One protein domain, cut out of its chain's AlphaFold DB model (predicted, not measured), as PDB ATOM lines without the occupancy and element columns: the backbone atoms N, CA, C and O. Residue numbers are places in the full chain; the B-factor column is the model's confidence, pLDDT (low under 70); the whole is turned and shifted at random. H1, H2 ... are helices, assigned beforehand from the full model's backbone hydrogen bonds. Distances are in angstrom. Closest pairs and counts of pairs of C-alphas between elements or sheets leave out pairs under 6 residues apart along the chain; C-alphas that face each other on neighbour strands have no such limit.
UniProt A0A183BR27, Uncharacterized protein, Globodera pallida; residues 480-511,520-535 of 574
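Overview. This is residues 480 to 511 and 520 to 535 of the 574 residues of an uncharacterized protein of Globodera pallida (UniProt A0A183BR27). One long straight helix, H1, has a second helix about half as many residues long, H2, side by side with its later part and running back the other way; residues 480 to 490 of H1 stick out alone. The printed part has 48 residues, with H1 then H2 along the chain and no named strand; the class is all helix. It is loose, with a radius of gyration of the C-alphas of 13.6 A, and a rod of 46 by 18 by 5 A.

Along the chain. H1, residues 480 to 511, begins with C-alpha 480 at (170.022, 124.210, 172.653) and is 46.7 A long from first to last C-alpha. H2, residues 520 to 535, is 22.9 A long and ends with C-alpha 535 at (172.032, 137.816, 186.899).

Arrangement. H1 and H2 are close but not clearly touching, with 2 pairs of C-alphas within 8 A. Their closest C-alphas, those of Leu 505 and Lys 522, are 7.8 A apart. They stand at a shallow tilt of 2 degrees, opposite ways, their centres 12.9 A apart. In H1 and H2 every O i to N i+4 pair is within hydrogen-bond range.

Size, cuts and confidence. The two C-alphas farthest apart are those of Glu 480 and Ser 511, 46.7 A. Residues 512 to 519 are not printed; C-alphas 511 and 520 are 15.8 A apart across the cut. The mean pLDDT of the printed part is 77.2; residues 509, 511, 520 to 521 and 533 are under 70.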
ATOM      1  N   GLU A 480     169.607 124.240 171.243       79.19
ATOM      2  CA  GLU A 480     170.022 124.210 172.653       79.19
ATOM      3  C   GLU A 480     171.552 124.234 172.791       79.19
ATOM      4  O   GLU A 480     172.092 124.996 173.601       79.19
ATOM      5  N   LEU A 481     172.266 123.478 171.954       79.12
ATOM      6  CA  LEU A 481     173.724 123.461 171.930       79.12
ATOM      7  C   LEU A 481     174.296 124.842 171.586       79.12
ATOM      8  O   LEU A 481     175.202 125.308 172.279       79.12
ATOM      9  N   ALA A 482     173.727 125.534 170.594       83.19
ATOM     10  CA  ALA A 482     174.125 126.897 170.241       83.19
ATOM     11  C   ALA A 482     173.989 127.860 171.434       83.19
ATOM     12  O   ALA A 482     174.924 128.601 171.744       83.19
ATOM     13  N   THR A 483     172.880 127.789 172.181       83.06
ATOM     14  CA  THR A 483     172.701 128.636 173.376       83.06
ATOM     15  C   THR A 483     173.699 128.320 174.494       83.06
ATOM     16  O   THR A 483     174.166 129.230 175.181       83.06
ATOM     17  N   MET A 484     174.078 127.050 174.676       74.75
ATOM     18  CA  MET A 484     175.107 126.683 175.653       74.75
ATOM     19  C   MET A 484     176.494 127.192 175.252       74.75
ATOM     20  O   MET A 484     177.255 127.624 176.121       74.75
ATOM     21  N   VAL A 485     176.818 127.174 173.957       81.81
ATOM     22  CA  VAL A 485     178.073 127.736 173.440       81.81
ATOM     23  C   VAL A 485     178.142 129.241 173.711       81.81
ATOM     24  O   VAL A 485     179.148 129.707 174.246       81.81
ATOM     25  N   GLU A 486     177.065 129.988 173.450       84.00
ATOM     26  CA  GLU A 486     176.999 131.422 173.769       84.00
ATOM     27  C   GLU A 486     177.166 131.697 175.272       84.00
ATOM     28  O   GLU A 486     177.902 132.604 175.670       84.00
ATOM     29  N   LEU A 487     176.516 130.905 176.133       77.62
ATOM     30  CA  LEU A 487     176.656 131.042 177.585       77.62
ATOM     31  C   LEU A 487     178.090 130.775 178.045       77.62
ATOM     32  O   LEU A 487     178.616 131.522 178.871       77.62
ATOM     33  N   ARG A 488     178.745 129.750 177.490       80.62
ATOM     34  CA  ARG A 488     180.145 129.439 177.797       80.62
ATOM     35  C   ARG A 488     181.068 130.595 177.417       80.62
ATOM     36  O   ARG A 488     181.905 130.975 178.229       80.62
ATOM     37  N   GLN A 489     180.870 131.191 176.240       84.69
ATOM     38  CA  GLN A 489     181.636 132.362 175.803       84.69
ATOM     39  C   GLN A 489     181.431 133.566 176.733       84.69
ATOM     40  O   GLN A 489     182.397 134.246 177.078       84.69
ATOM     41  N   ARG A 490     180.199 133.815 177.203       80.06
ATOM     42  CA  ARG A 490     179.929 134.890 178.176       80.06
ATOM     43  C   ARG A 490     180.616 134.655 179.519       80.06
ATOM     44  O   ARG A 490     181.182 135.592 180.076       80.06
ATOM     45  N   ILE A 491     180.589 133.420 180.026       77.94
ATOM     46  CA  ILE A 491     181.290 133.053 181.265       77.94
ATOM     47  C   ILE A 491     182.795 133.275 181.097       77.94
ATOM     48  O   ILE A 491     183.432 133.853 181.971       77.94
ATOM     49  N   GLU A 492     183.366 132.862 179.967       82.12
ATOM     50  CA  GLU A 492     184.793 133.025 179.693       82.12
ATOM     51  C   GLU A 492     185.205 134.504 179.616       82.12
ATOM     52  O   GLU A 492     186.182 134.901 180.257       82.12
ATOM     53  N   ALA A 493     184.408 135.342 178.946       82.25
ATOM     54  CA  ALA A 493     184.611 136.791 178.913       82.25
ATOM     55  C   ALA A 493     184.554 137.421 180.319       82.25
ATOM     56  O   ALA A 493     185.374 138.276 180.659       82.25
ATOM     57  N   GLN A 494     183.634 136.973 181.176       73.81
ATOM     58  CA  GLN A 494     183.559 137.452 182.557       73.81
ATOM     59  C   GLN A 494     184.717 136.986 183.435       73.81
ATOM     60  O   GLN A 494     185.205 137.758 184.261       73.81
ATOM     61  N   VAL A 495     185.175 135.743 183.273       78.75
ATOM     62  CA  VAL A 495     186.356 135.237 183.983       78.75
ATOM     63  C   VAL A 495     187.581 136.070 183.604       78.75
ATOM     64  O   VAL A 495     188.348 136.465 184.483       78.75
ATOM     65  N   GLN A 496     187.732 136.410 182.322       84.00
ATOM     66  CA  GLN A 496     188.789 137.308 181.856       84.00
ATOM     67  C   GLN A 496     188.655 138.713 182.462       84.00
ATOM     68  O   GLN A 496     189.634 139.235 182.990       84.00
ATOM     69  N   SER A 497     187.451 139.295 182.472       82.69
ATOM     70  CA  SER A 497     187.196 140.601 183.101       82.69
ATOM     71  C   SER A 497     187.511 140.599 184.603       82.69
ATOM     72  O   SER A 497     188.155 141.516 185.111       82.69
ATOM     73  N   SER A 498     187.114 139.543 185.318       75.75
ATOM     74  CA  SER A 498     187.386 139.386 186.754       75.75
ATOM     75  C   SER A 498     188.884 139.297 187.032       75.75
ATOM     76  O   SER A 498     189.367 139.889 187.996       75.75
ATOM     77  N   LYS A 499     189.629 138.602 186.165       84.75
ATOM     78  CA  LYS A 499     191.085 138.506 186.258       84.75
ATOM     79  C   LYS A 499     191.756 139.868 186.072       84.75
ATOM     80  O   LYS A 499     192.608 140.221 186.875       84.75
ATOM     81  N   VAL A 500     191.323 140.660 185.087       84.94
ATOM     82  CA  VAL A 500     191.836 142.028 184.879       84.94
ATOM     83  C   VAL A 500     191.599 142.899 186.115       84.94
ATOM     84  O   VAL A 500     192.527 143.551 186.591       84.94
ATOM     85  N   LEU A 501     190.387 142.869 186.679       78.81
ATOM     86  CA  LEU A 501     190.063 143.621 187.896       78.81
ATOM     87  C   LEU A 501     190.874 143.144 189.108       78.81
ATOM     88  O   LEU A 501     191.283 143.957 189.936       78.81
ATOM     89  N   GLN A 502     191.131 141.839 189.220       78.19
ATOM     90  CA  GLN A 502     191.969 141.277 190.276       78.19
ATOM     91  C   GLN A 502     193.427 141.744 190.150       78.19
ATOM     92  O   GLN A 502     193.999 142.189 191.146       78.19
ATOM     93  N   ASP A 503     193.989 141.717 188.939       82.75
ATOM     94  CA  ASP A 503     195.346 142.195 188.652       82.75
ATOM     95  C   ASP A 503     195.478 143.706 188.937       82.75
ATOM     96  O   ASP A 503     196.481 144.164 189.495       82.75
ATOM     97  N   GLU A 504     194.460 144.510 188.602       78.25
ATOM     98  CA  GLU A 504     194.407 145.936 188.952       78.25
ATOM     99  C   GLU A 504     194.338 146.158 190.463       78.25
ATOM    100  O   GLU A 504     195.037 147.023 190.996       78.25
ATOM    101  N   LEU A 505     193.537 145.365 191.172       73.31
ATOM    102  CA  LEU A 505     193.390 145.473 192.617       73.31
ATOM    103  C   LEU A 505     194.683 145.075 193.342       73.31
ATOM    104  O   LEU A 505     195.064 145.725 194.317       73.31
ATOM    105  N   GLU A 506     195.397 144.065 192.848       77.31
ATOM    106  CA  GLU A 506     196.721 143.678 193.340       77.31
ATOM    107  C   GLU A 506     197.767 144.771 193.071       77.31
ATOM    108  O   GLU A 506     198.559 145.115 193.957       77.31
ATOM    109  N   ARG A 507     197.707 145.413 191.895       80.81
ATOM    110  CA  ARG A 507     198.550 146.567 191.546       80.81
ATOM    111  C   ARG A 507     198.287 147.767 192.463       80.81
ATOM    112  O   ARG A 507     199.237 148.354 192.975       80.81
ATOM    113  N   ILE A 508     197.020 148.101 192.728       70.50
ATOM    114  CA  ILE A 508     196.621 149.178 193.655       70.50
ATOM    115  C   ILE A 508     197.042 148.837 195.090       70.50
ATOM    116  O   ILE A 508     197.618 149.679 195.782       70.50
ATOM    117  N   SER A 509     196.816 147.593 195.528       67.12
ATOM    118  CA  SER A 509     197.206 147.113 196.859       67.12
ATOM    119  C   SER A 509     198.720 147.159 197.076       67.12
ATOM    120  O   SER A 509     199.163 147.372 198.200       67.12
ATOM    121  N   SER A 510     199.506 146.984 196.015       73.25
ATOM    122  CA  SER A 510     200.969 147.083 196.054       73.25
ATOM    123  C   SER A 510     201.474 148.533 195.988       73.25
ATOM    124  O   SER A 510     202.632 148.798 196.306       73.25
ATOM    125  N   SER A 511     200.618 149.483 195.588       66.00
ATOM    126  CA  SER A 511     200.985 150.870 195.275       66.00
ATOM    127  C   SER A 511     200.693 151.894 196.387       66.00
ATOM    128  O   SER A 511     201.147 153.031 196.255       66.00
ATOM    129  N   GLU A 520     187.400 149.163 201.161       69.94
ATOM    130  CA  GLU A 520     186.180 149.652 200.514       69.94
ATOM    131  C   GLU A 520     186.097 149.135 199.069       69.94
ATOM    132  O   GLU A 520     185.084 148.556 198.695       69.94
ATOM    133  N   LEU A 521     187.193 149.224 198.297       69.19
ATOM    134  CA  LEU A 521     187.242 148.771 196.899       69.19
ATOM    135  C   LEU A 521     187.060 147.249 196.758       69.19
ATOM    136  O   LEU A 521     186.356 146.785 195.860       69.19
ATOM    137  N   LYS A 522     187.657 146.458 197.665       71.31
ATOM    138  CA  LYS A 522     187.445 145.000 197.721       71.31
ATOM    139  C   LYS A 522     185.983 144.660 197.982       71.31
ATOM    140  O   LYS A 522     185.460 143.725 197.381       71.31
ATOM    141  N   LYS A 523     185.318 145.417 198.858       77.75
ATOM    142  CA  LYS A 523     183.897 145.226 199.148       77.75
ATOM    143  C   LYS A 523     183.038 145.520 197.915       77.75
ATOM    144  O   LYS A 523     182.228 144.670 197.552       77.75
ATOM    145  N   THR A 524     183.274 146.637 197.221       76.94
ATOM    146  CA  THR A 524     182.536 146.977 195.990       76.94
ATOM    147  C   THR A 524     182.766 145.959 194.879       76.94
ATOM    148  O   THR A 524     181.816 145.592 194.195       76.94
ATOM    149  N   LEU A 525     183.992 145.448 194.717       72.62
ATOM    150  CA  LEU A 525     184.296 144.436 193.703       72.62
ATOM    151  C   LEU A 525     183.588 143.101 193.987       72.62
ATOM    152  O   LEU A 525     183.049 142.476 193.072       72.62
ATOM    153  N   VAL A 526     183.543 142.678 195.254       75.88
ATOM    154  CA  VAL A 526     182.811 141.472 195.674       75.88
ATOM    155  C   VAL A 526     181.303 141.647 195.482       75.88
ATOM    156  O   VAL A 526     180.646 140.734 194.987       75.88
ATOM    157  N   GLU A 527     180.740 142.810 195.823       76.19
ATOM    158  CA  GLU A 527     179.316 143.099 195.606       76.19
ATOM    159  C   GLU A 527     178.959 143.183 194.120       76.19
ATOM    160  O   GLU A 527     177.933 142.632 193.713       76.19
ATOM    161  N   HIS A 528     179.818 143.772 193.287       78.69
ATOM    162  CA  HIS A 528     179.616 143.813 191.841       78.69
ATOM    163  C   HIS A 528     179.663 142.404 191.230       78.69
ATOM    164  O   HIS A 528     178.698 141.984 190.592       78.69
ATOM    165  N   SER A 529     180.698 141.620 191.555       72.56
ATOM    166  CA  SER A 529     180.850 140.232 191.085       72.56
ATOM    167  C   SER A 529     179.680 139.345 191.523       72.56
ATOM    168  O   SER A 529     179.177 138.527 190.754       72.56
ATOM    169  N   ARG A 530     179.188 139.528 192.755       76.94
ATOM    170  CA  ARG A 530     178.015 138.813 193.274       76.94
ATOM    171  C   ARG A 530     176.735 139.189 192.527       76.94
ATOM    172  O   ARG A 530     175.895 138.324 192.293       76.94
ATOM    173  N   THR A 531     176.570 140.460 192.175       78.81
ATOM    174  CA  THR A 531     175.370 140.942 191.474       78.81
ATOM    175  C   THR A 531     175.324 140.409 190.042       78.81
ATOM    176  O   THR A 531     174.274 139.941 189.602       78.81
ATOM    177  N   GLU A 532     176.459 140.389 189.344       70.81
ATOM    178  CA  GLU A 532     176.539 139.842 187.986       70.81
ATOM    179  C   GLU A 532     176.385 138.315 187.948       70.81
ATOM    180  O   GLU A 532     175.643 137.793 187.112       70.81
ATOM    181  N   LEU A 533     176.997 137.586 188.889       69.88
ATOM    182  CA  LEU A 533     176.810 136.133 189.003       69.88
ATOM    183  C   LEU A 533     175.346 135.758 189.262       69.88
ATOM    184  O   LEU A 533     174.857 134.776 188.705       69.88
ATOM    185  N   ASN A 534     174.626 136.555 190.056       73.69
ATOM    186  CA  ASN A 534     173.197 136.351 190.278       73.69
ATOM    187  C   ASN A 534     172.377 136.587 189.000       73.69
ATOM    188  O   ASN A 534     171.489 135.793 188.709       73.69
ATOM    189  N   GLN A 535     172.707 137.599 188.188       73.31
ATOM    190  CA  GLN A 535     172.032 137.816 186.899       73.31
ATOM    191  C   GLN A 535     172.244 136.652 185.920       73.31
ATOM    192  O   GLN A 535     171.318 136.283 185.190       73.31
TER     193      GLN A 535